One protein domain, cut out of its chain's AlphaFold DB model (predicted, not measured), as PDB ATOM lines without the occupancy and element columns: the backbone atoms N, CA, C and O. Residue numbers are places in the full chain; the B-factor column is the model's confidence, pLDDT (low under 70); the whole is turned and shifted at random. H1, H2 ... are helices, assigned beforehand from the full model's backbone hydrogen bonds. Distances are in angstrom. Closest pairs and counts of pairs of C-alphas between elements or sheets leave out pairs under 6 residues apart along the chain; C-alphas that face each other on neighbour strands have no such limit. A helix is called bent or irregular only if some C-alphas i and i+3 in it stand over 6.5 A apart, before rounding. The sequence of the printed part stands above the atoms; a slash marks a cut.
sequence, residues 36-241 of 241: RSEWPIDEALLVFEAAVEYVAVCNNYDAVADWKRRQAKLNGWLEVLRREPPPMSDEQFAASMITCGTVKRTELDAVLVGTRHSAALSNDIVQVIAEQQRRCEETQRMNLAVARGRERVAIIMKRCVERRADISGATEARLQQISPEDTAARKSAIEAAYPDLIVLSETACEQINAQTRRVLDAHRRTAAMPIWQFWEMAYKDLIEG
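AT A GLANCE: This is residues 36 to 241 of the 241 residues of an uncharacterized protein of Mycobacterium timonense (UniProt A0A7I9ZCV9). The model is a long, thin rod of helices: the very long H4 runs along most of it, with H1 and H6 beside different but overlapping parts of H4 as an up-and-down bundle, three helices side by side in which each runs against the one before it. The small hairpin of H2 and H3 lies at one end of the rod, H5 lies beside H4 near the other end, and H8 packs across H1, with the short H7 between H6 and H8 along the chain. The printed part has 206 residues with eight named helices, H1 to H8 in chain order, and no named strand; the class is all helix. The whole is extended, with a radius of gyration of the C-alphas of 32.5 A and spans of 118 by 29 by 21 A.

IN THESE COORDINATES: H1 takes residues 40 to 83, 64.6 A from first to last C-alpha, and begins with C-alpha 40 at (-26.052, 47.606, -32.947). H2 is residues 90 to 100 and H3 residues 105 to 113. H4, residues 118 to 176, is the longest helix at 86.9 A, from C-alpha 118 at (24.550, 12.245, -34.676) to C-alpha 176 at (-34.598, 75.670, -28.601). H5 is residues 183 to 191, and H6, residues 194 to 216, is 32.4 A long. H7 is residues 220 to 223. H8, residues 227 to 240, ends with C-alpha 240 at (-24.686, 31.925, -22.536); it is only just irregular, with C-alphas 237 and 240 6.51 A apart.

HOW THE PARTS SIT: H1 and H4 touch, opposite ways at a shallow tilt of 10 degrees, the closest C-alphas being those of Arg 70 and Val 128 at 6.0 A. H6 touches H4, by residues 142 to 167 of H4 alone, opposite ways at a shallow tilt of 5 degrees; the closest C-alphas, of Gly 149 and Gln 211, are 5.4 A apart. H6 touches H1, by residues 40 to 55 of H1 alone, the same way at 5 degrees, a shallow tilt; the closest C-alphas are those of Phe 48 and Thr 212, 4.8 A apart. H8 touches H1 about perpendicular, at 82 degrees, with the C-alphas of Val 47 and Trp 231 closest at 6.2 A. H6 and H7 touch only at the corner, and only just, with 3 pairs of C-alphas within 8 A; Leu 216 and Thr 222 have the closest C-alphas, 5.1 A apart. H2 and H3 form a helical hairpin, closest at the C-alphas of Asp 90 and Val 111, 7.1 A apart, and H4 and H5 another, closest at those of Leu 175 and Arg 186, 6.0 A apart. H1 and H3 are apart. Every O i to N i+4 pair is within hydrogen-bond range in H1 to H6, and 8 of 10 in H8; H7 is too short for such a pair.

THE WHOLE: The two C-alphas farthest apart are those of Thr 99 and Glu 181, 118.9 A. Residues 97 to 102, of which 97 to 100 belong to H2, and residues 179 to 184 stand free. The printed part has no cut, and no link is long. The mean pLDDT of the printed part is 90.7, and residues 36 and 241 are under 70.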
ATOM      1  N   ARG A  36     -23.649  44.117 -23.345       69.56
ATOM      2  CA  ARG A  36     -23.533  45.529 -22.939       69.56
ATOM      3  C   ARG A  36     -24.840  46.289 -23.116       69.56
ATOM      4  O   ARG A  36     -25.281  46.948 -22.183       69.56
ATOM      5  N   SER A  37     -25.453  46.183 -24.291       73.12
ATOM      6  CA  SER A  37     -26.725  46.826 -24.613       73.12
ATOM      7  C   SER A  37     -27.368  46.145 -25.833       73.12
ATOM      8  O   SER A  37     -26.815  45.183 -26.371       73.12
ATOM      9  N   GLU A  38     -28.537  46.630 -26.248       76.69
ATOM     10  CA  GLU A  38     -29.216  46.234 -27.494       76.69
ATOM     11  C   GLU A  38     -28.856  47.143 -28.682       76.69
ATOM     12  O   GLU A  38     -29.447  47.037 -29.753       76.69
ATOM     13  N   TRP A  39     -27.893  48.056 -28.515       81.81
ATOM     14  CA  TRP A  39     -27.468  48.931 -29.602       81.81
ATOM     15  C   TRP A  39     -26.592  48.163 -30.603       81.81
ATOM     16  O   TRP A  39     -25.645  47.492 -30.183       81.81
ATOM     17  N   PRO A  40     -26.810  48.331 -31.923       88.31
ATOM     18  CA  PRO A  40     -26.052  47.606 -32.947       88.31
ATOM     19  C   PRO A  40     -24.528  47.778 -32.849       88.31
ATOM     20  O   PRO A  40     -23.766  46.847 -33.109       88.31
ATOM     21  N   ILE A  41     -24.062  48.965 -32.444       90.94
ATOM     22  CA  ILE A  41     -22.628  49.254 -32.275       90.94
ATOM     23  C   ILE A  41     -22.036  48.439 -31.117       90.94
ATOM     24  O   ILE A  41     -20.927  47.917 -31.233       90.94
ATOM     25  N   ASP A  42     -22.771  48.312 -30.010       89.75
ATOM     26  CA  ASP A  42     -22.324  47.551 -28.842       89.75
ATOM     27  C   ASP A  42     -22.313  46.049 -29.127       89.75
ATOM     28  O   ASP A  42     -21.417  45.346 -28.653       89.75
ATOM     29  N   GLU A  43     -23.256  45.558 -29.934       89.81
ATOM     30  CA  GLU A  43     -23.234  44.181 -30.425       89.81
ATOM     31  C   GLU A  43     -22.027  43.936 -31.338       89.81
ATOM     32  O   GLU A  43     -21.261  43.005 -31.092       89.81
ATOM     33  N   ALA A  44     -21.773  44.807 -32.322       93.31
ATOM     34  CA  ALA A  44     -20.597  44.694 -33.189       93.31
ATOM     35  C   ALA A  44     -19.283  44.707 -32.383       93.31
ATOM     36  O   ALA A  44     -18.363  43.929 -32.655       93.31
ATOM     37  N   LEU A  45     -19.200  45.554 -31.352       94.06
ATOM     38  CA  LEU A  45     -18.063  45.604 -30.433       94.06
ATOM     39  C   LEU A  45     -17.915  44.306 -29.629       94.06
ATOM     40  O   LEU A  45     -16.798  43.828 -29.427       94.06
ATOM     41  N   LEU A  46     -19.024  43.718 -29.190       92.50
ATOM     42  CA  LEU A  46     -19.027  42.446 -28.478       92.50
ATOM     43  C   LEU A  46     -18.539  41.300 -29.376       92.50
ATOM     44  O   LEU A  46     -17.713  40.499 -28.935       92.50
ATOM     45  N   VAL A  47     -18.959  41.269 -30.647       94.00
ATOM     46  CA  VAL A  47     -18.459  40.301 -31.640       94.00
ATOM     47  C   VAL A  47     -16.955  40.479 -31.864       94.00
ATOM     48  O   VAL A  47     -16.208  39.500 -31.918       94.00
ATOM     49  N   PHE A  48     -16.478  41.723 -31.948       96.12
ATOM     50  CA  PHE A  48     -15.048  42.016 -32.048       96.12
ATOM     51  C   PHE A  48     -14.262  41.497 -30.832       96.12
ATOM     52  O   PHE A  48     -13.222  40.852 -30.987       96.12
ATOM     53  N   GLU A  49     -14.750  41.741 -29.613       94.75
ATOM     54  CA  GLU A  49     -14.106  41.255 -28.387       94.75
ATOM     55  C   GLU A  49     -14.097  39.726 -28.303       94.75
ATOM     56  O   GLU A  49     -13.077  39.139 -27.927       94.75
ATOM     57  N   ALA A  50     -15.189  39.085 -28.722       93.62
ATOM     58  CA  ALA A  50     -15.274  37.637 -28.855       93.62
ATOM     59  C   ALA A  50     -14.223  37.101 -29.831       93.62
ATOM     60  O   ALA A  50     -13.513  36.151 -29.501       93.62
ATOM     61  N   ALA A  51     -14.063  37.728 -31.002       95.50
ATOM     62  CA  ALA A  51     -13.061  37.326 -31.988       95.50
ATOM     63  C   ALA A  51     -11.640  37.403 -31.420       95.50
ATOM     64  O   ALA A  51     -10.849  36.475 -31.590       95.50
ATOM     65  N   VAL A  52     -11.323  38.479 -30.695       95.38
ATOM     66  CA  VAL A  52     -10.021  38.641 -30.037       95.38
ATOM     67  C   VAL A  52      -9.765  37.538 -29.010       95.38
ATOM     68  O   VAL A  52      -8.672  36.967 -28.993       95.38
ATOM     69  N   GLU A  53     -10.743  37.232 -28.157       92.88
ATOM     70  CA  GLU A  53     -10.574  36.199 -27.132       92.88
ATOM     71  C   GLU A  53     -10.447  34.808 -27.759       92.88
ATOM     72  O   GLU A  53      -9.537  34.055 -27.416       92.88
ATOM     73  N   TYR A  54     -11.287  34.496 -28.744       91.62
ATOM     74  CA  TYR A  54     -11.281  33.199 -29.412       91.62
ATOM     75  C   TYR A  54      -9.965  32.933 -30.155       91.62
ATOM     76  O   TYR A  54      -9.384  31.850 -30.048       91.62
ATOM     77  N   VAL A  55      -9.443  33.940 -30.864       92.88
ATOM     78  CA  VAL A  55      -8.143  33.870 -31.545       92.88
ATOM     79  C   VAL A  55      -7.004  33.660 -30.543       92.88
ATOM     80  O   VAL A  55      -6.101  32.859 -30.801       92.88
ATOM     81  N   ALA A  56      -7.054  34.315 -29.380       91.38
ATOM     82  CA  ALA A  56      -6.055  34.134 -28.329       91.38
ATOM     83  C   ALA A  56      -6.105  32.727 -27.705       91.38
ATOM     84  O   ALA A  56      -5.055  32.109 -27.505       91.38
ATOM     85  N   VAL A  57      -7.303  32.200 -27.432       90.62
ATOM     86  CA  VAL A  57      -7.500  30.833 -26.920       90.62
ATOM     87  C   VAL A  57      -7.007  29.802 -27.936       90.62
ATOM     88  O   VAL A  57      -6.262  28.890 -27.574       90.62
ATOM     89  N   CYS A  58      -7.347  29.973 -29.214       90.44
ATOM     90  CA  CYS A  58      -6.880  29.093 -30.280       90.44
ATOM     91  C   CYS A  58      -5.353  29.103 -30.421       90.44
ATOM     92  O   CYS A  58      -4.750  28.032 -30.494       90.44
ATOM     93  N   ASN A  59      -4.718  30.282 -30.390       92.25
ATOM     94  CA  ASN A  59      -3.256  30.380 -30.424       92.25
ATOM     95  C   ASN A  59      -2.618  29.646 -29.240       92.25
ATOM     96  O   ASN A  59      -1.625  28.948 -29.408       92.25
ATOM     97  N   ASN A  60      -3.200  29.780 -28.044       91.19
ATOM     98  CA  ASN A  60      -2.704  29.088 -26.861       91.19
ATOM     99  C   ASN A  60      -2.849  27.564 -26.975       91.19
ATOM    100  O   ASN A  60      -1.945  26.824 -26.591       91.19
ATOM    101  N   TYR A  61      -3.971  27.085 -27.516       90.88
ATOM    102  CA  TYR A  61      -4.175  25.660 -27.761       90.88
ATOM    103  C   TYR A  61      -3.117  25.100 -28.721       90.88
ATOM    104  O   TYR A  61      -2.490  24.082 -28.419       90.88
ATOM    105  N   ASP A  62      -2.892  25.782 -29.848       91.75
ATOM    106  CA  ASP A  62      -1.893  25.378 -30.839       91.75
ATOM    107  C   ASP A  62      -0.470  25.444 -30.242       91.75
ATOM    108  O   ASP A  62       0.292  24.491 -30.387       91.75
ATOM    109  N   ALA A  63      -0.149  26.471 -29.444       91.75
ATOM    110  CA  ALA A  63       1.133  26.581 -28.741       91.75
ATOM    111  C   ALA A  63       1.386  25.431 -27.752       91.75
ATOM    112  O   ALA A  63       2.488  24.884 -27.702       91.75
ATOM    113  N   VAL A  64       0.373  25.019 -26.982       92.31
ATOM    114  CA  VAL A  64       0.493  23.864 -26.077       92.31
ATOM    115  C   VAL A  64       0.693  22.570 -26.865       92.31
ATOM    116  O   VAL A  64       1.482  21.721 -26.447       92.31
ATOM    117  N   ALA A  65      -0.012  22.391 -27.985       92.00
ATOM    118  CA  ALA A  65       0.143  21.213 -28.834       92.00
ATOM    119  C   ALA A  65       1.544  21.145 -29.469       92.00
ATOM    120  O   ALA A  65       2.168  20.083 -29.454       92.00
ATOM    121  N   ASP A  66       2.060  22.272 -29.961       93.06
ATOM    122  CA  ASP A  66       3.411  22.391 -30.520       93.06
ATOM    123  C   ASP A  66       4.479  22.085 -29.470       93.06
ATOM    124  O   ASP A  66       5.345  21.239 -29.702       93.06
ATOM    125  N   TRP A  67       4.366  22.685 -28.282       93.75
ATOM    126  CA  TRP A  67       5.263  22.400 -27.164       93.75
ATOM    127  C   TRP A  67       5.260  20.907 -26.813       93.75
ATOM    128  O   TRP A  67       6.319  20.291 -26.749       93.75
ATOM    129  N   LYS A  68       4.081  20.277 -26.672       94.12
ATOM    130  CA  LYS A  68       3.985  18.837 -26.368       94.12
ATOM    131  C   LYS A  68       4.669  17.975 -27.428       94.12
ATOM    132  O   LYS A  68       5.348  17.015 -27.071       94.12
ATOM    133  N   ARG A  69       4.501  18.303 -28.713       93.69
ATOM    134  CA  ARG A  69       5.144  17.570 -29.814       93.69
ATOM    135  C   ARG A  69       6.663  17.684 -29.761       93.69
ATOM    136  O   ARG A  69       7.339  16.660 -29.842       93.69
ATOM    137  N   ARG A  70       7.195  18.892 -29.560       93.62
ATOM    138  CA  ARG A  70       8.644  19.122 -29.440       93.62
ATOM    139  C   ARG A  70       9.227  18.410 -28.217       93.62
ATOM    140  O   ARG A  70      10.226  17.712 -28.346       93.62
ATOM    141  N   GLN A  71       8.552  18.478 -27.069       94.00
ATOM    142  CA  GLN A  71       8.952  17.755 -25.856       94.00
ATOM    143  C   GLN A  71       8.931  16.235 -26.043       94.00
ATOM    144  O   GLN A  71       9.854  15.554 -25.606       94.00
ATOM    145  N   ALA A  72       7.912  15.680 -26.704       94.31
ATOM    146  CA  ALA A  72       7.856  14.248 -26.996       94.31
ATOM    147  C   ALA A  72       9.012  13.809 -27.908       94.31
ATOM    148  O   ALA A  72       9.633  12.777 -27.663       94.31
ATOM    149  N   LYS A  73       9.345  14.626 -28.917       94.00
ATOM    150  CA  LYS A  73      10.465  14.374 -29.829       94.00
ATOM    151  C   LYS A  73      11.813  14.372 -29.098       94.00
ATOM    152  O   LYS A  73      12.597  13.445 -29.273       94.00
ATOM    153  N   LEU A  74      12.059  15.362 -28.238       93.56
ATOM    154  CA  LEU A  74      13.286  15.454 -27.433       93.56
ATOM    155  C   LEU A  74      13.397  14.318 -26.401       93.56
ATOM    156  O   LEU A  74      14.463  13.725 -26.258       93.56
ATOM    157  N   ASN A  75      12.290  13.952 -25.742       93.56
ATOM    158  CA  ASN A  75      12.250  12.794 -24.842       93.56
ATOM    159  C   ASN A  75      12.602  11.490 -25.567       93.56
ATOM    160  O   ASN A  75      13.383  10.696 -25.047       93.56
ATOM    161  N   GLY A  76      12.073  11.288 -26.778       93.38
ATOM    162  CA  GLY A  76      12.421  10.132 -27.604       93.38
ATOM    163  C   GLY A  76      13.927  10.045 -27.865       93.38
ATOM    164  O   GLY A  76      14.513   8.972 -27.738       93.38
ATOM    165  N   TRP A  77      14.579  11.180 -28.134       92.56
ATOM    166  CA  TRP A  77      16.033  11.231 -28.290       92.56
ATOM    167  C   TRP A  77      16.797  10.921 -27.001       92.56
ATOM    168  O   TRP A  77      17.772  10.175 -27.058       92.56
ATOM    169  N   LEU A  78      16.347  11.409 -25.838       89.69
ATOM    170  CA  LEU A  78      16.958  11.029 -24.558       89.69
ATOM    171  C   LEU A  78      16.884   9.520 -24.313       89.69
ATOM    172  O   LEU A  78      17.848   8.934 -23.825       89.69
ATOM    173  N   GLU A  79      15.762   8.877 -24.639       90.31
ATOM    174  CA  GLU A  79      15.630   7.425 -24.509       90.31
ATOM    175  C   GLU A  79      16.563   6.669 -25.461       90.31
ATOM    176  O   GLU A  79      17.166   5.676 -25.049       90.31
ATOM    177  N   VAL A  80      16.708   7.142 -26.704       90.25
ATOM    178  CA  VAL A  80      17.634   6.560 -27.688       90.25
ATOM    179  C   VAL A  80      19.078   6.668 -27.201       90.25
ATOM    180  O   VAL A  80      19.761   5.650 -27.150       90.25
ATOM    181  N   LEU A  81      19.513   7.861 -26.784       85.94
ATOM    182  CA  LEU A  81      20.884   8.107 -26.323       85.94
ATOM    183  C   LEU A  81      21.208   7.323 -25.043       85.94
ATOM    184  O   LEU A  81      22.271   6.724 -24.940       85.94
ATOM    185  N   ARG A  82      20.277   7.251 -24.080       84.62
ATOM    186  CA  ARG A  82      20.481   6.503 -22.823       84.62
ATOM    187  C   ARG A  82      20.549   4.990 -23.007       84.62
ATOM    188  O   ARG A  82      21.131   4.306 -22.172       84.62
ATOM    189  N   ARG A  83      19.894   4.455 -24.040       87.06
ATOM    190  CA  ARG A  83      19.920   3.020 -24.370       87.06
ATOM    191  C   ARG A  83      21.051   2.661 -25.330       87.06
ATOM    192  O   ARG A  83      21.228   1.479 -25.627       87.06
ATOM    193  N   GLU A  84      21.766   3.650 -25.858       83.44
ATOM    194  CA  GLU A  84      22.857   3.405 -26.782       83.44
ATOM    195  C   GLU A  84      24.024   2.738 -26.037       83.44
ATOM    196  O   GLU A  84      24.412   3.201 -24.962       83.44
ATOM    197  N   PRO A  85      24.567   1.617 -26.550       80.94
ATOM    198  CA  PRO A  85      25.754   1.025 -25.954       80.94
ATOM    199  C   PRO A  85      26.934   2.000 -26.070       80.94
ATOM    200  O   PRO A  85      27.000   2.748 -27.049       80.94
ATOM    201  N   PRO A  86      27.882   1.976 -25.116       80.19
ATOM    202  CA  PRO A  86      29.069   2.811 -25.204       80.19
ATOM    203  C   PRO A  86      29.816   2.525 -26.516       80.19
ATOM    204  O   PRO A  86      29.838   1.370 -26.966       80.19
ATOM    205  N   PRO A  87      30.415   3.551 -27.142       82.94
ATOM    206  CA  PRO A  87      31.181   3.350 -28.358       82.94
ATOM    207  C   PRO A  87      32.369   2.420 -28.101       82.94
ATOM    208  O   PRO A  87      32.853   2.285 -26.974       82.94
ATOM    209  N   MET A  88      32.838   1.772 -29.169       83.62
ATOM    210  CA  MET A  88      34.096   1.026 -29.132       83.62
ATOM    211  C   MET A  88      35.231   1.945 -28.675       83.62
ATOM    212  O   MET A  88      35.223   3.136 -28.987       83.62
ATOM    213  N   SER A  89      36.226   1.394 -27.979       84.12
ATOM    214  CA  SER A  89      37.460   2.146 -27.735       84.12
ATOM    215  C   SER A  89      38.202   2.407 -29.050       84.12
ATOM    216  O   SER A  89      38.049   1.654 -30.017       84.12
ATOM    217  N   ASP A  90      39.059   3.428 -29.078       83.00
ATOM    218  CA  ASP A  90      39.882   3.758 -30.251       83.00
ATOM    219  C   ASP A  90      40.692   2.550 -30.750       83.00
ATOM    220  O   ASP A  90      40.803   2.314 -31.953       83.00
ATOM    221  N   GLU A  91      41.196   1.727 -29.825       85.19
ATOM    222  CA  GLU A  91      41.936   0.493 -30.115       85.19
ATOM    223  C   GLU A  91      41.051  -0.579 -30.768       85.19
ATOM    224  O   GLU A  91      41.451  -1.210 -31.750       85.19
ATOM    225  N   GLN A  92      39.827  -0.767 -30.261       85.25
ATOM    226  CA  GLN A  92      38.849  -1.701 -30.829       85.25
ATOM    227  C   GLN A  92      38.393  -1.251 -32.219       85.25
ATOM    228  O   GLN A  92      38.267  -2.069 -33.135       85.25
ATOM    229  N   PHE A  93      38.192   0.055 -32.398       85.44
ATOM    230  CA  PHE A  93      37.831   0.633 -33.682       85.44
ATOM    231  C   PHE A  93      38.968   0.496 -34.706       85.44
ATOM    232  O   PHE A  93      38.733   0.033 -35.823       85.44
ATOM    233  N   ALA A  94      40.213   0.800 -34.323       84.75
ATOM    234  CA  ALA A  94      41.389   0.623 -35.176       84.75
ATOM    235  C   ALA A  94      41.593  -0.843 -35.595       84.75
ATOM    236  O   ALA A  94      41.813  -1.121 -36.776       84.75
ATOM    237  N   ALA A  95      41.445  -1.792 -34.665       85.19
ATOM    238  CA  ALA A  95      41.516  -3.222 -34.964       85.19
ATOM    239  C   ALA A  95      40.408  -3.675 -35.934       85.19
ATOM    240  O   ALA A  95      40.669  -4.450 -36.861       85.19
ATOM    241  N   SER A  96      39.185  -3.154 -35.773       84.06
ATOM    242  CA  SER A  96      38.062  -3.413 -36.685       84.06
ATOM    243  C   SER A  96      38.337  -2.886 -38.097       84.06
ATOM    244  O   SER A  96      38.124  -3.611 -39.071       84.06
ATOM    245  N   MET A  97      38.892  -1.673 -38.226       85.06
ATOM    246  CA  MET A  97      39.270  -1.094 -39.524       85.06
ATOM    247  C   MET A  97      40.337  -1.925 -40.245       85.06
ATOM    248  O   MET A  97      40.198  -2.184 -41.439       85.06
ATOM    249  N   ILE A  98      41.376  -2.371 -39.528       85.12
ATOM    250  CA  ILE A  98      42.451  -3.211 -40.084       85.12
ATOM    251  C   ILE A  98      41.896  -4.562 -40.552       85.12
ATOM    252  O   ILE A  98      42.266  -5.046 -41.618       85.12
ATOM    253  N   THR A  99      40.985  -5.154 -39.776       85.69
ATOM    254  CA  THR A  99      40.418  -6.479 -40.065       85.69
ATOM    255  C   THR A  99      39.405  -6.443 -41.209       85.69
ATOM    256  O   THR A  99      39.402  -7.324 -42.064       85.69
ATOM    257  N   CYS A 100      38.533  -5.432 -41.239       81.50
ATOM    258  CA  CYS A 100      37.447  -5.343 -42.214       81.50
ATOM    259  C   CYS A 100      37.839  -4.589 -43.494       81.50
ATOM    260  O   CYS A 100      37.115  -4.663 -44.484       81.50
ATOM    261  N   GLY A 101      38.928  -3.811 -43.475       80.12
ATOM    262  CA  GLY A 101      39.395  -3.007 -44.611       80.12
ATOM    263  C   GLY A 101      38.470  -1.849 -45.014       80.12
ATOM    264  O   GLY A 101      38.717  -1.191 -46.023       80.12
ATOM    265  N   THR A 102      37.401  -1.583 -44.254       80.38
ATOM    266  CA  THR A 102      36.411  -0.531 -44.538       80.38
ATOM    267  C   THR A 102      35.978   0.181 -43.262       80.38
ATOM    268  O   THR A 102      35.860  -0.452 -42.214       80.38
ATOM    269  N   VAL A 103      35.682   1.479 -43.366       81.50
ATOM    270  CA  VAL A 103      35.175   2.293 -42.252       81.50
ATOM    271  C   VAL A 103      33.661   2.437 -42.362       81.50
ATOM    272  O   VAL A 103      33.155   3.061 -43.296       81.50
ATOM    273  N   LYS A 104      32.919   1.907 -41.387       83.81
ATOM    274  CA  LYS A 104      31.481   2.170 -41.280       83.81
ATOM    275  C   LYS A 104      31.252   3.537 -40.651       83.81
ATOM    276  O   LYS A 104      31.661   3.788 -39.519       83.81
ATOM    277  N   ARG A 105      30.543   4.409 -41.368       82.50
ATOM    278  CA  ARG A 105      30.311   5.797 -40.945       82.50
ATOM    279  C   ARG A 105      29.638   5.909 -39.573       82.50
ATOM    280  O   ARG A 105      30.054   6.727 -38.769       82.50
ATOM    281  N   THR A 106      28.663   5.053 -39.289       83.81
ATOM    282  CA  THR A 106      27.940   5.028 -38.008       83.81
ATOM    283  C   THR A 106      28.815   4.618 -36.825       83.81
ATOM    284  O   THR A 106      28.604   5.095 -35.718       83.81
ATOM    285  N   GLU A 107      29.789   3.730 -37.043       83.62
ATOM    286  CA  GLU A 107      30.744   3.319 -36.007       83.62
ATOM    287  C   GLU A 107      31.784   4.423 -35.778       83.62
ATOM    288  O   GLU A 107      32.102   4.729 -34.635       83.62
ATOM    289  N   LEU A 108      32.230   5.087 -36.851       83.00
ATOM    290  CA  LEU A 108      33.086   6.270 -36.761       83.00
ATOM    291  C   LEU A 108      32.397   7.421 -36.009       83.00
ATOM    292  O   LEU A 108      33.010   8.026 -35.136       83.00
ATOM    293  N   ASP A 109      31.133   7.720 -36.315       83.56
ATOM    294  CA  ASP A 109      30.373   8.768 -35.622       83.56
ATOM    295  C   ASP A 109      30.151   8.408 -34.140       83.56
ATOM    296  O   ASP A 109      30.260   9.282 -33.282       83.56
ATOM    297  N   ALA A 110      29.932   7.127 -33.817       84.62
ATOM    298  CA  ALA A 110      29.855   6.672 -32.431       84.62
ATOM    299  C   ALA A 110      31.172   6.900 -31.673       84.62
ATOM    300  O   ALA A 110      31.137   7.363 -30.540       84.62
ATOM    301  N   VAL A 111      32.326   6.636 -32.288       82.94
ATOM    302  CA  VAL A 111      33.637   6.873 -31.659       82.94
ATOM    303  C   VAL A 111      33.938   8.370 -31.523       82.94
ATOM    304  O   VAL A 111      34.351   8.819 -30.462       82.94
ATOM    305  N   LEU A 112      33.692   9.162 -32.571       81.06
ATOM    306  CA  LEU A 112      34.055  10.586 -32.599       81.06
ATOM    307  C   LEU A 112      33.093  11.492 -31.822       81.06
ATOM    308  O   LEU A 112      33.508  12.490 -31.241       81.06
ATOM    309  N   VAL A 113      31.796  11.196 -31.882       80.19
ATOM    310  CA  VAL A 113      30.709  12.050 -31.366       80.19
ATOM    311  C   VAL A 113      29.973  11.364 -30.215       80.19
ATOM    312  O   VAL A 113      29.130  11.968 -29.554       80.19
ATOM    313  N   GLY A 114      30.278  10.094 -29.954       80.62
ATOM    314  CA  GLY A 114      29.662   9.319 -28.887       80.62
ATOM    315  C   GLY A 114      28.331   8.664 -29.267       80.62
ATOM    316  O   GLY A 114      27.821   7.845 -28.510       80.62
ATOM    317  N   THR A 115      27.761   8.981 -30.435       84.44
ATOM    318  CA  THR A 115      26.507   8.385 -30.917       84.44
ATOM    319  C   THR A 115      26.551   8.083 -32.409       84.44
ATOM    320  O   THR A 115      27.007   8.890 -33.223       84.44
ATOM    321  N   ARG A 116      25.988   6.938 -32.799       88.38
ATOM    322  CA  ARG A 116      25.779   6.556 -34.205       88.38
ATOM    323  C   ARG A 116      24.641   7.324 -34.880       88.38
ATOM    324  O   ARG A 116      24.406   7.151 -36.074       88.38
ATOM    325  N   HIS A 117      23.899   8.123 -34.115       88.12
ATOM    326  CA  HIS A 117      22.708   8.841 -34.564       88.12
ATOM    327  C   HIS A 117      22.931  10.352 -34.710       88.12
ATOM    328  O   HIS A 117      21.959  11.087 -34.883       88.12
ATOM    329  N   SER A 118      24.184  10.820 -34.678       84.31
ATOM    330  CA  SER A 118      24.550  12.245 -34.676       84.31
ATOM    331  C   SER A 118      23.824  13.056 -35.758       84.31
ATOM    332  O   SER A 118      23.163  14.042 -35.445       84.31
ATOM    333  N   ALA A 119      23.841  12.598 -37.012       85.81
ATOM    334  CA  ALA A 119      23.185  13.288 -38.124       85.81
ATOM    335  C   ALA A 119      21.656  13.391 -37.959       85.81
ATOM    336  O   ALA A 119      21.065  14.440 -38.216       85.81
ATOM    337  N   ALA A 120      21.006  12.310 -37.516       90.31
ATOM    338  CA  ALA A 120      19.561  12.289 -37.304       90.31
ATOM    339  C   ALA A 120      19.157  13.187 -36.122       90.31
ATOM    340  O   ALA A 120      18.213  13.967 -36.243       90.31
ATOM    341  N   LEU A 121      19.921  13.140 -35.028       89.38
ATOM    342  CA  LEU A 121      19.730  13.994 -33.858       89.38
ATOM    343  C   LEU A 121      19.896  15.477 -34.215       89.38
ATOM    344  O   LEU A 121      19.040  16.289 -33.869       89.38
ATOM    345  N   SER A 122      20.957  15.842 -34.941       87.06
ATOM    346  CA  SER A 122      21.186  17.227 -35.366       87.06
ATOM    347  C   SER A 122      20.061  17.750 -36.258       87.06
ATOM    348  O   SER A 122      19.566  18.851 -36.020       87.06
ATOM    349  N   ASN A 123      19.606  16.962 -37.238       91.38
ATOM    350  CA  ASN A 123      18.475  17.341 -38.091       91.38
ATOM    351  C   ASN A 123      17.206  17.594 -37.270       91.38
ATOM    352  O   ASN A 123      16.496  18.579 -37.484       91.38
ATOM    353  N   ASP A 124      16.940  16.731 -36.293       93.06
ATOM    354  CA  ASP A 124      15.764  16.839 -35.446       93.06
ATOM    355  C   ASP A 124      15.823  18.023 -34.478       93.06
ATOM    356  O   ASP A 124      14.802  18.689 -34.292       93.06
ATOM    357  N   ILE A 125      16.996  18.329 -33.916       89.94
ATOM    358  CA  ILE A 125      17.223  19.529 -33.098       89.94
ATOM    359  C   ILE A 125      16.989  20.792 -33.933       89.94
ATOM    360  O   ILE A 125      16.253  21.682 -33.504       89.94
ATOM    361  N   VAL A 126      17.552  20.858 -35.144       91.00
ATOM    362  CA  VAL A 126      17.342  21.987 -36.064       91.00
ATOM    363  C   VAL A 126      15.856  22.156 -36.373       91.00
ATOM    364  O   VAL A 126      15.339  23.274 -36.322       91.00
ATOM    365  N   GLN A 127      15.139  21.057 -36.621       92.88
ATOM    366  CA  GLN A 127      13.699  21.101 -36.848       92.88
ATOM    367  C   GLN A 127      12.936  21.632 -35.624       92.88
ATOM    368  O   GLN A 127      12.063  22.482 -35.786       92.88
ATOM    369  N   VAL A 128      13.263  21.173 -34.410       93.06
ATOM    370  CA  VAL A 128      12.623  21.637 -33.164       93.06
ATOM    371  C   VAL A 128      12.825  23.142 -32.965       93.06
ATOM    372  O   VAL A 128      11.875  23.847 -32.615       93.06
ATOM    373  N   ILE A 129      14.032  23.650 -33.231       90.06
ATOM    374  CA  ILE A 129      14.342  25.085 -33.152       90.06
ATOM    375  C   ILE A 129      13.542  25.867 -34.203       90.06
ATOM    376  O   ILE A 129      12.907  26.869 -33.873       90.06
ATOM    377  N   ALA A 130      13.510  25.391 -35.450       92.00
ATOM    378  CA  ALA A 130      12.771  26.039 -36.533       92.00
ATOM    379  C   ALA A 130      11.247  26.037 -36.300       92.00
ATOM    380  O   ALA A 130      10.544  26.985 -36.650       92.00
ATOM    381  N   GLU A 131      10.700  24.975 -35.706       92.12
ATOM    382  CA  GLU A 131       9.297  24.919 -35.279       92.12
ATOM    383  C   GLU A 131       8.995  25.954 -34.193       92.12
ATOM    384  O   GLU A 131       7.981  26.649 -34.282       92.12
ATOM    385  N   GLN A 132       9.887  26.113 -33.212       89.69
ATOM    386  CA  GLN A 132       9.718  27.126 -32.176       89.69
ATOM    387  C   GLN A 132       9.773  28.548 -32.742       89.69
ATOM    388  O   GLN A 132       8.940  29.384 -32.391       89.69
ATOM    389  N   GLN A 133      10.715  28.827 -33.645       92.19
ATOM    390  CA  GLN A 133      10.816  30.128 -34.310       92.19
ATOM    391  C   GLN A 133       9.532  30.467 -35.073       92.19
ATOM    392  O   GLN A 133       8.943  31.524 -34.837       92.19
ATOM    393  N   ARG A 134       9.019  29.534 -35.887       92.75
ATOM    394  CA  ARG A 134       7.743  29.713 -36.599       92.75
ATOM    395  C   ARG A 134       6.577  29.978 -35.645       92.75
ATOM    396  O   ARG A 134       5.750  30.847 -35.910       92.75
ATOM    397  N   ARG A 135       6.513  29.288 -34.500       91.44
ATOM    398  CA  ARG A 135       5.470  29.521 -33.483       91.44
ATOM    399  C   ARG A 135       5.539  30.927 -32.883       91.44
ATOM    400  O   ARG A 135       4.494  31.554 -32.666       91.44
ATOM    401  N   CYS A 136       6.747  31.422 -32.614       90.44
ATOM    402  CA  CYS A 136       6.973  32.785 -32.135       90.44
ATOM    403  C   CYS A 136       6.511  33.818 -33.171       90.44
ATOM    404  O   CYS A 136       5.751  34.724 -32.829       90.44
ATOM    405  N   GLU A 137       6.895  33.641 -34.436       94.19
ATOM    406  CA  GLU A 137       6.499  34.517 -35.545       94.19
ATOM    407  C   GLU A 137       4.980  34.539 -35.749       94.19
ATOM    408  O   GLU A 137       4.372  35.609 -35.849       94.19
ATOM    409  N   GLU A 138       4.332  33.373 -35.752       93.00
ATOM    410  CA  GLU A 138       2.879  33.289 -35.880       93.00
ATOM    411  C   GLU A 138       2.168  33.976 -34.706       93.00
ATOM    412  O   GLU A 138       1.223  34.739 -34.921       93.00
ATOM    413  N   THR A 139       2.651  33.773 -33.477       92.19
ATOM    414  CA  THR A 139       2.109  34.434 -32.279       92.19
ATOM    415  C   THR A 139       2.267  35.950 -32.363       92.19
ATOM    416  O   THR A 139       1.328  36.694 -32.073       92.19
ATOM    417  N   GLN A 140       3.430  36.431 -32.806       93.94
ATOM    418  CA  GLN A 140       3.685  37.857 -32.992       93.94
ATOM    419  C   GLN A 140       2.762  38.453 -34.058       93.94
ATOM    420  O   GLN A 140       2.139  39.490 -33.817       93.94
ATOM    421  N   ARG A 141       2.611  37.789 -35.209       94.88
ATOM    422  CA  ARG A 141       1.697  38.215 -36.279       94.88
ATOM    423  C   ARG A 141       0.261  38.342 -35.769       94.88
ATOM    424  O   ARG A 141      -0.413  39.327 -36.072       94.88
ATOM    425  N   MET A 142      -0.200  37.380 -34.972       94.19
ATOM    426  CA  MET A 142      -1.542  37.395 -34.385       94.19
ATOM    427  C   MET A 142      -1.712  38.517 -33.356       94.19
ATOM    428  O   MET A 142      -2.695  39.257 -33.415       94.19
ATOM    429  N   ASN A 143      -0.737  38.709 -32.466       93.31
ATOM    430  CA  ASN A 143      -0.753  39.799 -31.489       93.31
ATOM    431  C   ASN A 143      -0.790  41.172 -32.170       93.31
ATOM    432  O   ASN A 143      -1.533  42.053 -31.736       93.31
ATOM    433  N   LEU A 144      -0.048  41.347 -33.267       95.75
ATOM    434  CA  LEU A 144      -0.079  42.571 -34.068       95.75
ATOM    435  C   LEU A 144      -1.449  42.801 -34.721       95.75
ATOM    436  O   LEU A 144      -1.937  43.931 -34.713       95.75
ATOM    437  N   ALA A 145      -2.087  41.755 -35.256       95.50
ATOM    438  CA  ALA A 145      -3.433  41.858 -35.822       95.50
ATOM    439  C   ALA A 145      -4.461  42.290 -34.761       95.50
ATOM    440  O   ALA A 145      -5.241  43.213 -34.994       95.50
ATOM    441  N   VAL A 146      -4.403  41.689 -33.568       96.44
ATOM    442  CA  VAL A 146      -5.259  42.051 -32.427       96.44
ATOM    443  C   VAL A 146      -4.996  43.483 -31.958       96.44
ATOM    444  O   VAL A 146      -5.947  44.238 -31.752       96.44
ATOM    445  N   ALA A 147      -3.732  43.883 -31.802       96.81
ATOM    446  CA  ALA A 147      -3.365  45.225 -31.353       96.81
ATOM    447  C   ALA A 147      -3.867  46.304 -32.326       96.81
ATOM    448  O   ALA A 147      -4.545  47.241 -31.906       96.81
ATOM    449  N   ARG A 148      -3.626  46.117 -33.631       97.19
ATOM    450  CA  ARG A 148      -4.123  47.020 -34.683       97.19
ATOM    451  C   ARG A 148      -5.649  47.060 -34.726       97.19
ATOM    452  O   ARG A 148      -6.223  48.133 -34.880       97.19
ATOM    453  N   GLY A 149      -6.308  45.910 -34.574       97.25
ATOM    454  CA  GLY A 149      -7.767  45.839 -34.499       97.25
ATOM    455  C   GLY A 149      -8.313  46.673 -33.341       97.25
ATOM    456  O   GLY A 149      -9.192  47.505 -33.547       97.25
ATOM    457  N   ARG A 150      -7.741  46.516 -32.139       97.88
ATOM    458  CA  ARG A 150      -8.155  47.259 -30.936       97.88
ATOM    459  C   ARG A 150      -7.962  48.760 -31.089       97.88
ATOM    460  O   ARG A 150      -8.867  49.520 -30.761       97.88
ATOM    461  N   GLU A 151      -6.814  49.179 -31.608       98.19
ATOM    462  CA  GLU A 151      -6.526  50.589 -31.879       98.19
ATOM    463  C   GLU A 151      -7.560  51.191 -32.842       98.19
ATOM    464  O   GLU A 151      -8.137  52.244 -32.573       98.19
ATOM    465  N   ARG A 152      -7.855  50.494 -33.945       97.88
ATOM    466  CA  ARG A 152      -8.832  50.957 -34.938       97.88
ATOM    467  C   ARG A 152     -10.244  51.023 -34.369       97.88
ATOM    468  O   ARG A 152     -10.913  52.028 -34.580       97.88
ATOM    469  N   VAL A 153     -10.677  50.007 -33.624       98.00
ATOM    470  CA  VAL A 153     -11.990  50.005 -32.960       98.00
ATOM    471  C   VAL A 153     -12.096  51.144 -31.946       98.00
ATOM    472  O   VAL A 153     -13.108  51.835 -31.928       98.00
ATOM    473  N   ALA A 154     -11.045  51.426 -31.169       97.62
ATOM    474  CA  ALA A 154     -11.039  52.561 -30.246       97.62
ATOM    475  C   ALA A 154     -11.211  53.908 -30.974       97.62
ATOM    476  O   ALA A 154     -11.978  54.759 -30.523       97.62
ATOM    477  N   ILE A 155     -10.552  54.088 -32.125       98.06
ATOM    478  CA  ILE A 155     -10.715  55.283 -32.968       98.06
ATOM    479  C   ILE A 155     -12.146  55.387 -33.512       98.06
ATOM    480  O   ILE A 155     -12.720  56.475 -33.485       98.06
ATOM    481  N   ILE A 156     -12.725  54.278 -33.990       97.38
ATOM    482  CA  ILE A 156     -14.109  54.235 -34.486       97.38
ATOM    483  C   ILE A 156     -15.068  54.654 -33.370       97.38
ATOM    484  O   ILE A 156     -15.840  55.589 -33.548       97.38
ATOM    485  N   MET A 157     -14.953  54.041 -32.190       95.69
ATOM    486  CA  MET A 157     -15.817  54.345 -31.048       95.69
ATOM    487  C   MET A 157     -15.696  55.800 -30.594       95.69
ATOM    488  O   MET A 157     -16.713  56.443 -30.342       95.69
ATOM    489  N   LYS A 158     -14.474  56.346 -30.540       96.19
ATOM    490  CA  LYS A 158     -14.258  57.761 -30.216       96.19
ATOM    491  C   LYS A 158     -14.996  58.676 -31.199       96.19
ATOM    492  O   LYS A 158     -15.736  59.554 -30.767       96.19
ATOM    493  N   ARG A 159     -14.856  58.422 -32.504       95.25
ATOM    494  CA  ARG A 159     -15.555  59.188 -33.549       95.25
ATOM    495  C   ARG A 159     -17.071  59.049 -33.456       95.25
ATOM    496  O   ARG A 159     -17.775  60.024 -33.684       95.25
ATOM    497  N   CYS A 160     -17.580  57.869 -33.099       94.31
ATOM    498  CA  CYS A 160     -19.013  57.668 -32.890       94.31
ATOM    499  C   CYS A 160     -19.551  58.519 -31.740       94.31
ATOM    500  O   CYS A 160     -20.619  59.108 -31.871       94.31
ATOM    501  N   VAL A 161     -18.812  58.609 -30.631       94.06
ATOM    502  CA  VAL A 161     -19.193  59.453 -29.491       94.06
ATOM    503  C   VAL A 161     -19.191  60.930 -29.883       94.06
ATOM    504  O   VAL A 161     -20.179  61.615 -29.634       94.06
ATOM    505  N   GLU A 162     -18.126  61.398 -30.538       96.12
ATOM    506  CA  GLU A 162     -18.014  62.781 -31.025       96.12
ATOM    507  C   GLU A 162     -19.167  63.122 -31.980       96.12
ATOM    508  O   GLU A 162     -19.906  64.077 -31.757       96.12
ATOM    509  N   ARG A 163     -19.409  62.278 -32.990       95.38
ATOM    510  CA  ARG A 163     -20.453  62.533 -33.987       95.38
ATOM    511  C   ARG A 163     -21.863  62.460 -33.407       95.38
ATOM    512  O   ARG A 163     -22.732  63.228 -33.813       95.38
ATOM    513  N   ARG A 164     -22.103  61.560 -32.452       93.81
ATOM    514  CA  ARG A 164     -23.381  61.490 -31.735       93.81
ATOM    515  C   ARG A 164     -23.618  62.763 -30.925       93.81
ATOM    516  O   ARG A 164     -24.735  63.270 -30.945       93.81
ATOM    517  N   ALA A 165     -22.588  63.289 -30.261       95.12
ATOM    518  CA  ALA A 165     -22.680  64.551 -29.533       95.12
ATOM    519  C   ALA A 165     -22.993  65.728 -30.473       95.12
ATOM    520  O   ALA A 165     -23.858  66.534 -30.141       95.12
ATOM    521  N   ASP A 166     -22.384  65.778 -31.664       96.56
ATOM    522  CA  ASP A 166     -22.697  66.796 -32.678       96.56
ATOM    523  C   ASP A 166     -24.165  66.735 -33.121       96.56
ATOM    524  O   ASP A 166     -24.843  67.761 -33.175       96.56
ATOM    525  N   ILE A 167     -24.675  65.533 -33.421       94.69
ATOM    526  CA  ILE A 167     -26.071  65.337 -33.843       94.69
ATOM    527  C   ILE A 167     -27.024  65.743 -32.714       94.69
ATOM    528  O   ILE A 167     -27.987  66.476 -32.947       94.69
ATOM    529  N   SER A 168     -26.747  65.316 -31.479       93.94
ATOM    530  CA  SER A 168     -27.537  65.702 -30.309       93.94
ATOM    531  C   SER A 168     -27.504  67.213 -30.069       93.94
ATOM    532  O   SER A 168     -28.558  67.805 -29.858       93.94
ATOM    533  N   GLY A 169     -26.337  67.855 -30.175       96.44
ATOM    534  CA  GLY A 169     -26.191  69.304 -30.023       96.44
ATOM    535  C   GLY A 169     -26.931  70.093 -31.105       96.44
ATOM    536  O   GLY A 169     -27.632  71.054 -30.797       96.44
ATOM    537  N   ALA A 170     -26.849  69.659 -32.366       95.00
ATOM    538  CA  ALA A 170     -27.585  70.275 -33.469       95.00
ATOM    539  C   ALA A 170     -29.107  70.108 -33.319       95.00
ATOM    540  O   ALA A 170     -29.868  71.026 -33.629       95.00
ATOM    541  N   THR A 171     -29.552  68.951 -32.822       95.25
ATOM    542  CA  THR A 171     -30.971  68.680 -32.547       95.25
ATOM    543  C   THR A 171     -31.482  69.560 -31.409       95.25
ATOM    544  O   THR A 171     -32.525  70.191 -31.550       95.25
ATOM    545  N   GLU A 172     -30.721  69.680 -30.322       95.12
ATOM    546  CA  GLU A 172     -31.061  70.541 -29.185       95.12
ATOM    547  C   GLU A 172     -31.139  72.020 -29.596       95.12
ATOM    548  O   GLU A 172     -32.115  72.700 -29.284       95.12
ATOM    549  N   ALA A 173     -30.176  72.507 -30.386       94.94
ATOM    550  CA  ALA A 173     -30.192  73.876 -30.903       94.94
ATOM    551  C   ALA A 173     -31.435  74.167 -31.765       94.94
ATOM    552  O   ALA A 173     -31.995  75.260 -31.692       94.94
ATOM    553  N   ARG A 174     -31.905  73.188 -32.555       93.06
ATOM    554  CA  ARG A 174     -33.170  73.296 -33.303       93.06
ATOM    555  C   ARG A 174     -34.379  73.296 -32.368       93.06
ATOM    556  O   ARG A 174     -35.282  74.103 -32.552       93.06
ATOM    557  N   LEU A 175     -34.393  72.436 -31.349       93.94
ATOM    558  CA  LEU A 175     -35.487  72.358 -30.375       93.94
ATOM    559  C   LEU A 175     -35.647  73.639 -29.548       93.94
ATOM    560  O   LEU A 175     -36.771  73.972 -29.181       93.94
ATOM    561  N   GLN A 176     -34.561  74.370 -29.286       94.56
ATOM    562  CA  GLN A 176     -34.598  75.670 -28.601       94.56
ATOM    563  C   GLN A 176     -35.251  76.782 -29.436       94.56
ATOM    564  O   GLN A 176     -35.736  77.761 -28.875       94.56
ATOM    565  N   GLN A 177     -35.282  76.638 -30.763       93.44
ATOM    566  CA  GLN A 177     -35.922  77.591 -31.677       93.44
ATOM    567  C   GLN A 177     -37.420  77.314 -31.868       93.44
ATOM    568  O   GLN A 177     -38.129  78.134 -32.448       93.44
ATOM    569  N   ILE A 178     -37.905  76.164 -31.395       93.81
ATOM    570  CA  ILE A 178     -39.296  75.731 -31.520       93.81
ATOM    571  C   ILE A 178     -40.009  75.993 -30.194       93.81
ATOM    572  O   ILE A 178     -39.491  75.665 -29.124       93.81
ATOM    573  N   SER A 179     -41.225  76.550 -30.258       91.69
ATOM    574  CA  SER A 179     -42.052  76.742 -29.063       91.69
ATOM    575  C   SER A 179     -42.199  75.420 -28.287       91.69
ATOM    576  O   SER A 179     -42.488  74.387 -28.898       91.69
ATOM    577  N   PRO A 180     -42.044  75.409 -26.948       89.38
ATOM    578  CA  PRO A 180     -42.276  74.217 -26.131       89.38
ATOM    579  C   PRO A 180     -43.675  73.608 -26.307       89.38
ATOM    580  O   PRO A 180     -43.838  72.401 -26.148       89.38
ATOM    581  N   GLU A 181     -44.662  74.435 -26.657       92.94
ATOM    582  CA  GLU A 181     -46.062  74.043 -26.857       92.94
ATOM    583  C   GLU A 181     -46.296  73.366 -28.218       92.94
ATOM    584  O   GLU A 181     -47.241  72.590 -28.377       92.94
ATOM    585  N   ASP A 182     -45.405  73.590 -29.191       92.75
ATOM    586  CA  ASP A 182     -45.483  72.976 -30.518       92.75
ATOM    587  C   ASP A 182     -44.844  71.581 -30.519       92.75
ATOM    588  O   ASP A 182     -43.739  71.326 -31.011       92.75
ATOM    589  N   THR A 183     -45.569  70.643 -29.919       92.12
ATOM    590  CA  THR A 183     -45.161  69.236 -29.810       92.12
ATOM    591  C   THR A 183     -44.939  68.567 -31.172       92.12
ATOM    592  O   THR A 183     -44.075  67.693 -31.281       92.12
ATOM    593  N   ALA A 184     -45.661  68.987 -32.215       94.00
ATOM    594  CA  ALA A 184     -45.545  68.427 -33.558       94.00
ATOM    595  C   ALA A 184     -44.229  68.847 -34.225       94.00
ATOM    596  O   ALA A 184     -43.489  67.986 -34.711       94.00
ATOM    597  N   ALA A 185     -43.886  70.138 -34.178       90.56
ATOM    598  CA  ALA A 185     -42.612  70.628 -34.696       90.56
ATOM    599  C   ALA A 185     -41.421  70.063 -33.904       90.56
ATOM    600  O   ALA A 185     -40.425  69.653 -34.504       90.56
ATOM    601  N   ARG A 186     -41.532  69.948 -32.570       92.25
ATOM    602  CA  ARG A 186     -40.491  69.318 -31.735       92.25
ATOM    603  C   ARG A 186     -40.273  67.849 -32.099       92.25
ATOM    604  O   ARG A 186     -39.130  67.419 -32.239       92.25
ATOM    605  N   LYS A 187     -41.352  67.083 -32.291       93.69
ATOM    606  CA  LYS A 187     -41.267  65.682 -32.725       93.69
ATOM    607  C   LYS A 187     -40.613  65.565 -34.102       93.69
ATOM    608  O   LYS A 187     -39.691  64.771 -34.260       93.69
ATOM    609  N   SER A 188     -41.019  66.401 -35.058       92.81
ATOM    610  CA  SER A 188     -40.426  66.428 -36.400       92.81
ATOM    611  C   SER A 188     -38.926  66.759 -36.369       92.81
ATOM    612  O   SER A 188     -38.141  66.120 -37.067       92.81
ATOM    613  N   ALA A 189     -38.496  67.689 -35.509       91.38
ATOM    614  CA  ALA A 189     -37.082  68.022 -35.334       91.38
ATOM    615  C   ALA A 189     -36.246  66.861 -34.762       91.38
ATOM    616  O   ALA A 189     -35.104  66.680 -35.184       91.38
ATOM    617  N   ILE A 190     -36.806  66.064 -33.842       92.75
ATOM    618  CA  ILE A 190     -36.158  64.846 -33.320       92.75
ATOM    619  C   ILE A 190     -36.085  63.772 -34.409       92.75
ATOM    620  O   ILE A 190     -35.032  63.177 -34.621       92.75
ATOM    621  N   GLU A 191     -37.184  63.540 -35.129       94.50
ATOM    622  CA  GLU A 191     -37.240  62.541 -36.202       94.50
ATOM    623  C   GLU A 191     -36.269  62.864 -37.345       94.50
ATOM    624  O   GLU A 191     -35.662  61.957 -37.911       94.50
ATOM    625  N   ALA A 192     -36.034  64.148 -37.624       92.94
ATOM    626  CA  ALA A 192     -35.047  64.591 -38.605       92.94
ATOM    627  C   ALA A 192     -33.595  64.224 -38.237       92.94
ATOM    628  O   ALA A 192     -32.737  64.228 -39.118       92.94
ATOM    629  N   ALA A 193     -33.302  63.902 -36.971       92.50
ATOM    630  CA  ALA A 193     -31.981  63.449 -36.531       92.50
ATOM    631  C   ALA A 193     -31.776  61.931 -36.695       92.50
ATOM    632  O   ALA A 193     -30.638  61.456 -36.676       92.50
ATOM    633  N   TYR A 194     -32.852  61.150 -36.856       93.06
ATOM    634  CA  TYR A 194     -32.752  59.692 -36.957       93.06
ATOM    635  C   TYR A 194     -31.954  59.200 -38.166       93.06
ATOM    636  O   TYR A 194     -31.126  58.313 -37.959       93.06
ATOM    637  N   PRO A 195     -32.108  59.749 -39.388       94.69
ATOM    638  CA  PRO A 195     -31.294  59.320 -40.524       94.69
ATOM    639  C   PRO A 195     -29.788  59.446 -40.256       94.69
ATOM    640  O   PRO A 195     -29.039  58.513 -40.531       94.69
ATOM    641  N   ASP A 196     -29.351  60.548 -39.637       93.62
ATOM    642  CA  ASP A 196     -27.939  60.765 -39.303       93.62
ATOM    643  C   ASP A 196     -27.431  59.758 -38.257       93.62
ATOM    644  O   ASP A 196     -26.309  59.257 -38.360       93.62
ATOM    645  N   LEU A 197     -28.257  59.430 -37.254       92.81
ATOM    646  CA  LEU A 197     -27.928  58.424 -36.239       92.81
ATOM    647  C   LEU A 197     -27.886  57.001 -36.815       92.81
ATOM    648  O   LEU A 197     -27.018  56.220 -36.421       92.81
ATOM    649  N   ILE A 198     -28.785  56.673 -37.746       93.56
ATOM    650  CA  ILE A 198     -28.811  55.380 -38.446       93.56
ATOM    651  C   ILE A 198     -27.536  55.222 -39.272       93.56
ATOM    652  O   ILE A 198     -26.792  54.266 -39.052       93.56
ATOM    653  N   VAL A 199     -27.218  56.200 -40.126       94.69
ATOM    654  CA  VAL A 199     -26.007  56.179 -40.964       94.69
ATOM    655  C   VAL A 199     -24.745  56.076 -40.108       94.69
ATOM    656  O   VAL A 199     -23.831  55.314 -40.437       94.69
ATOM    657  N   LEU A 200     -24.689  56.805 -38.986       94.62
ATOM    658  CA  LEU A 200     -23.583  56.707 -38.034       94.62
ATOM    659  C   LEU A 200     -23.438  55.282 -37.481       94.62
ATOM    660  O   LEU A 200     -22.324  54.757 -37.437       94.62
ATOM    661  N   SER A 201     -24.547  54.665 -37.066       93.62
ATOM    662  CA  SER A 201     -24.551  53.313 -36.511       93.62
ATOM    663  C   SER A 201     -24.144  52.268 -37.543       93.62
ATOM    664  O   SER A 201     -23.253  51.470 -37.265       93.62
ATOM    665  N   GLU A 202     -24.744  52.283 -38.732       95.31
ATOM    666  CA  GLU A 202     -24.444  51.335 -39.812       95.31
ATOM    667  C   GLU A 202     -22.970  51.409 -40.215       95.31
ATOM    668  O   GLU A 202     -22.261  50.400 -40.191       95.31
ATOM    669  N   THR A 203     -22.466  52.623 -40.447       96.38
ATOM    670  CA  THR A 203     -21.060  52.854 -40.804       96.38
ATOM    671  C   THR A 203     -20.112  52.340 -39.717       96.38
ATOM    672  O   THR A 203     -19.084  51.725 -40.010       96.38
ATOM    673  N   ALA A 204     -20.434  52.581 -38.442       96.25
ATOM    674  CA  ALA A 204     -19.621  52.109 -37.327       96.25
ATOM    675  C   ALA A 204     -19.616  50.579 -37.230       96.25
ATOM    676  O   ALA A 204     -18.548  49.978 -37.096       96.25
ATOM    677  N   CYS A 205     -20.788  49.946 -37.340       96.38
ATOM    678  CA  CYS A 205     -20.934  48.494 -37.330       96.38
ATOM    679  C   CYS A 205     -20.134  47.845 -38.465       96.38
ATOM    680  O   CYS A 205     -19.387  46.901 -38.217       96.38
ATOM    681  N   GLU A 206     -20.214  48.373 -39.688       96.81
ATOM    682  CA  GLU A 206     -19.437  47.882 -40.830       96.81
ATOM    683  C   GLU A 206     -17.927  47.993 -40.596       96.81
ATOM    684  O   GLU A 206     -17.179  47.037 -40.824       96.81
ATOM    685  N   GLN A 207     -17.460  49.136 -40.086       97.81
ATOM    686  CA  GLN A 207     -16.038  49.347 -39.813       97.81
ATOM    687  C   GLN A 207     -15.516  48.435 -38.695       97.81
ATOM    688  O   GLN A 207     -14.391  47.925 -38.801       97.81
ATOM    689  N   ILE A 208     -16.315  48.206 -37.646       97.62
ATOM    690  CA  ILE A 208     -15.994  47.265 -36.566       97.62
ATOM    691  C   ILE A 208     -15.980  45.836 -37.111       97.62
ATOM    692  O   ILE A 208     -14.991  45.133 -36.912       97.62
ATOM    693  N   ASN A 209     -16.990  45.430 -37.881       96.38
ATOM    694  CA  ASN A 209     -17.054  44.107 -38.506       96.38
ATOM    695  C   ASN A 209     -15.867  43.852 -39.445       96.38
ATOM    696  O   ASN A 209     -15.300  42.758 -39.450       96.38
ATOM    697  N   ALA A 210     -15.405  44.869 -40.174       97.19
ATOM    698  CA  ALA A 210     -14.182  44.773 -40.963       97.19
ATOM    699  C   ALA A 210     -12.934  44.530 -40.089       97.19
ATOM    700  O   ALA A 210     -12.038  43.784 -40.493       97.19
ATOM    701  N   GLN A 211     -12.855  45.114 -38.884       97.94
ATOM    702  CA  GLN A 211     -11.775  44.790 -37.939       97.94
ATOM    703  C   GLN A 211     -11.938  43.390 -37.340       97.94
ATOM    704  O   GLN A 211     -10.946  42.671 -37.228       97.94
ATOM    705  N   THR A 212     -13.164  42.972 -37.021       97.44
ATOM    706  CA  THR A 212     -13.479  41.607 -36.575       97.44
ATOM    707  C   THR A 212     -12.987  40.583 -37.592       97.44
ATOM    708  O   THR A 212     -12.254  39.665 -37.227       97.44
ATOM    709  N   ARG A 213     -13.284  40.782 -38.883       96.81
ATOM    710  CA  ARG A 213     -12.795  39.929 -39.977       96.81
ATOM    711  C   ARG A 213     -11.273  39.812 -39.976       96.81
ATOM    712  O   ARG A 213     -10.750  38.704 -39.931       96.81
ATOM    713  N   ARG A 214     -10.561  40.944 -39.926       96.31
ATOM    714  CA  ARG A 214      -9.085  40.975 -39.904       96.31
ATOM    715  C   ARG A 214      -8.489  40.221 -38.714       96.31
ATOM    716  O   ARG A 214      -7.435  39.605 -38.853       96.31
ATOM    717  N   VAL A 215      -9.136  40.274 -37.549       97.19
ATOM    718  CA  VAL A 215      -8.717  39.502 -36.369       97.19
ATOM    719  C   VAL A 215      -8.958  38.010 -36.589       97.19
ATOM    720  O   VAL A 215      -8.054  37.213 -36.350       97.19
ATOM    721  N   LEU A 216     -10.129  37.622 -37.095       96.25
ATOM    722  CA  LEU A 216     -10.447  36.221 -37.387       96.25
ATOM    723  C   LEU A 216      -9.537  35.632 -38.483       96.25
ATOM    724  O   LEU A 216      -9.143  34.471 -38.383       96.25
ATOM    725  N   ASP A 217      -9.124  36.425 -39.473       96.44
ATOM    726  CA  ASP A 217      -8.151  36.032 -40.508       96.44
ATOM    727  C   ASP A 217      -6.755  35.770 -39.942       96.44
ATOM    728  O   ASP A 217      -5.932  35.091 -40.559       96.44
ATOM    729  N   ALA A 218      -6.470  36.267 -38.735       95.19
ATOM    730  CA  ALA A 218      -5.200  36.009 -38.090       95.19
ATOM    731  C   ALA A 218      -5.037  34.535 -37.691       95.19
ATOM    732  O   ALA A 218      -3.904  34.114 -37.470       95.19
ATOM    733  N   HIS A 219      -6.103  33.733 -37.633       94.62
ATOM    734  CA  HIS A 219      -6.017  32.333 -37.228       94.62
ATOM    735  C   HIS A 219      -6.697  31.379 -38.216       94.62
ATOM    736  O   HIS A 219      -7.835  31.574 -38.628       94.62
ATOM    737  N   ARG A 220      -6.022  30.269 -38.543       92.50
ATOM    738  CA  ARG A 220      -6.475  29.293 -39.554       92.50
ATOM    739  C   ARG A 220      -7.865  28.702 -39.294       92.50
ATOM    740  O   ARG A 220      -8.601  28.463 -40.241       92.50
ATOM    741  N   ARG A 221      -8.240  28.487 -38.025       90.00
ATOM    742  CA  ARG A 221      -9.555  27.913 -37.660       90.00
ATOM    743  C   ARG A 221     -10.717  28.888 -37.864       90.00
ATOM    744  O   ARG A 221     -11.856  28.456 -37.941       90.00
ATOM    745  N   THR A 222     -10.434  30.187 -37.935       91.44
ATOM    746  CA  THR A 222     -11.440  31.256 -38.024       91.44
ATOM    747  C   THR A 222     -11.373  32.019 -39.347       91.44
ATOM    748  O   THR A 222     -12.329  32.703 -39.702       91.44
ATOM    749  N   ALA A 223     -10.284  31.881 -40.109       91.69
ATOM    750  CA  ALA A 223     -10.069  32.581 -41.375       91.69
ATOM    751  C   ALA A 223     -11.166  32.298 -42.416       91.69
ATOM    752  O   ALA A 223     -11.642  33.215 -43.074       91.69
ATOM    753  N   ALA A 224     -11.623  31.049 -42.521       90.88
ATOM    754  CA  ALA A 224     -12.677  30.663 -43.464       90.88
ATOM    755  C   ALA A 224     -14.107  30.865 -42.922       90.88
ATOM    756  O   ALA A 224     -15.070  30.662 -43.655       90.88
ATOM    757  N   MET A 225     -14.260  31.229 -41.647       92.12
ATOM    758  CA  MET A 225     -15.562  31.306 -40.985       92.12
ATOM    759  C   MET A 225     -16.188  32.694 -41.188       92.12
ATOM    760  O   MET A 225     -15.577  33.678 -40.769       92.12
ATOM    761  N   PRO A 226     -17.391  32.818 -41.777       92.31
ATOM    762  CA  PRO A 226     -18.129  34.080 -41.832       92.31
ATOM    763  C   PRO A 226     -18.392  34.666 -40.437       92.31
ATOM    764  O   PRO A 226     -18.543  33.925 -39.468       92.31
ATOM    765  N   ILE A 227     -18.494  35.998 -40.328       90.81
ATOM    766  CA  ILE A 227     -18.673  36.676 -39.025       90.81
ATOM    767  C   ILE A 227     -19.964  36.233 -38.326       90.81
ATOM    768  O   ILE A 227     -19.940  36.002 -37.125       90.81
ATOM    769  N   TRP A 228     -21.070  36.085 -39.061       91.06
ATOM    770  CA  TRP A 228     -22.350  35.659 -38.484       91.06
ATOM    771  C   TRP A 228     -22.259  34.245 -37.888       91.06
ATOM    772  O   TRP A 228     -22.669  34.029 -36.753       91.06
ATOM    773  N   GLN A 229     -21.619  33.314 -38.601       92.06
ATOM    774  CA  GLN A 229     -21.418  31.943 -38.132       92.06
ATOM    775  C   GLN A 229     -20.489  31.912 -36.913       92.06
ATOM    776  O   GLN A 229     -20.729  31.180 -35.953       92.06
ATOM    777  N   PHE A 230     -19.432  32.729 -36.936       92.56
ATOM    778  CA  PHE A 230     -18.563  32.918 -35.779       92.56
ATOM    779  C   PHE A 230     -19.347  33.435 -34.575       92.56
ATOM    780  O   PHE A 230     -19.159  32.935 -33.468       92.56
ATOM    781  N   TRP A 231     -20.219  34.418 -34.788       90.69
ATOM    782  CA  TRP A 231     -20.989  35.031 -33.721       90.69
ATOM    783  C   TRP A 231     -21.946  34.040 -33.063       90.69
ATOM    784  O   TRP A 231     -21.939  33.934 -31.844       90.69
ATOM    785  N   GLU A 232     -22.677  33.240 -33.841       88.25
ATOM    786  CA  GLU A 232     -23.563  32.198 -33.303       88.25
ATOM    787  C   GLU A 232     -22.825  31.183 -32.419       88.25
ATOM    788  O   GLU A 232     -23.324  30.788 -31.363       88.25
ATOM    789  N   MET A 233     -21.626  30.767 -32.834       88.75
ATOM    790  CA  MET A 233     -20.771  29.874 -32.048       88.75
ATOM    791  C   MET A 233     -20.266  30.572 -30.777       88.75
ATOM    792  O   MET A 233     -20.425  30.058 -29.671       88.75
ATOM    793  N   ALA A 234     -19.676  31.759 -30.924       85.50
ATOM    794  CA  ALA A 234     -19.057  32.484 -29.822       85.50
ATOM    795  C   ALA A 234     -20.076  32.976 -28.785       85.50
ATOM    796  O   ALA A 234     -19.745  33.062 -27.606       85.50
ATOM    797  N   TYR A 235     -21.306  33.283 -29.195       82.00
ATOM    798  CA  TYR A 235     -22.374  33.707 -28.297       82.00
ATOM    799  C   TYR A 235     -22.717  32.607 -27.285       82.00
ATOM    800  O   TYR A 235     -22.744  32.857 -26.078       82.00
ATOM    801  N   LYS A 236     -22.864  31.365 -27.756       79.50
ATOM    802  CA  LYS A 236     -23.094  30.203 -26.888       79.50
ATOM    803  C   LYS A 236     -21.919  29.973 -25.937       79.50
ATOM    804  O   LYS A 236     -22.112  29.838 -24.732       79.50
ATOM    805  N   ASP A 237     -20.699  30.004 -26.472       79.31
ATOM    806  CA  ASP A 237     -19.490  29.644 -25.724       79.31
ATOM    807  C   ASP A 237     -19.035  30.717 -24.716       79.31
ATOM    808  O   ASP A 237     -18.469  30.392 -23.670       79.31
ATOM    809  N   LEU A 238     -19.221  32.004 -25.033       80.19
ATOM    810  CA  LEU A 238     -18.641  33.124 -24.278       80.19
ATOM    811  C   LEU A 238     -19.661  33.927 -23.469       80.19
ATOM    812  O   LEU A 238     -19.239  34.680 -22.584       80.19
ATOM    813  N   ILE A 239     -20.958  33.814 -23.779       74.31
ATOM    814  CA  ILE A 239     -22.016  34.654 -23.193       74.31
ATOM    815  C   ILE A 239     -23.095  33.815 -22.497       74.31
ATOM    816  O   ILE A 239     -23.441  34.145 -21.365       74.31
ATOM    817  N   GLU A 240     -23.616  32.757 -23.128       74.06
ATOM    818  CA  GLU A 240     -24.686  31.925 -22.536       74.06
ATOM    819  C   GLU A 240     -24.184  30.832 -21.582       74.06
ATOM    820  O   GLU A 240     -24.934  30.419 -20.696       74.06
ATOM    821  N   GLY A 241     -22.947  30.356 -21.774       55.88
ATOM    822  CA  GLY A 241     -22.343  29.282 -20.973       55.88
ATOM    823  C   GLY A 241     -22.247  29.576 -19.485       55.88
ATOM    824  O   GLY A 241     -22.220  30.756 -19.080       55.88
TER     825      GLY A 241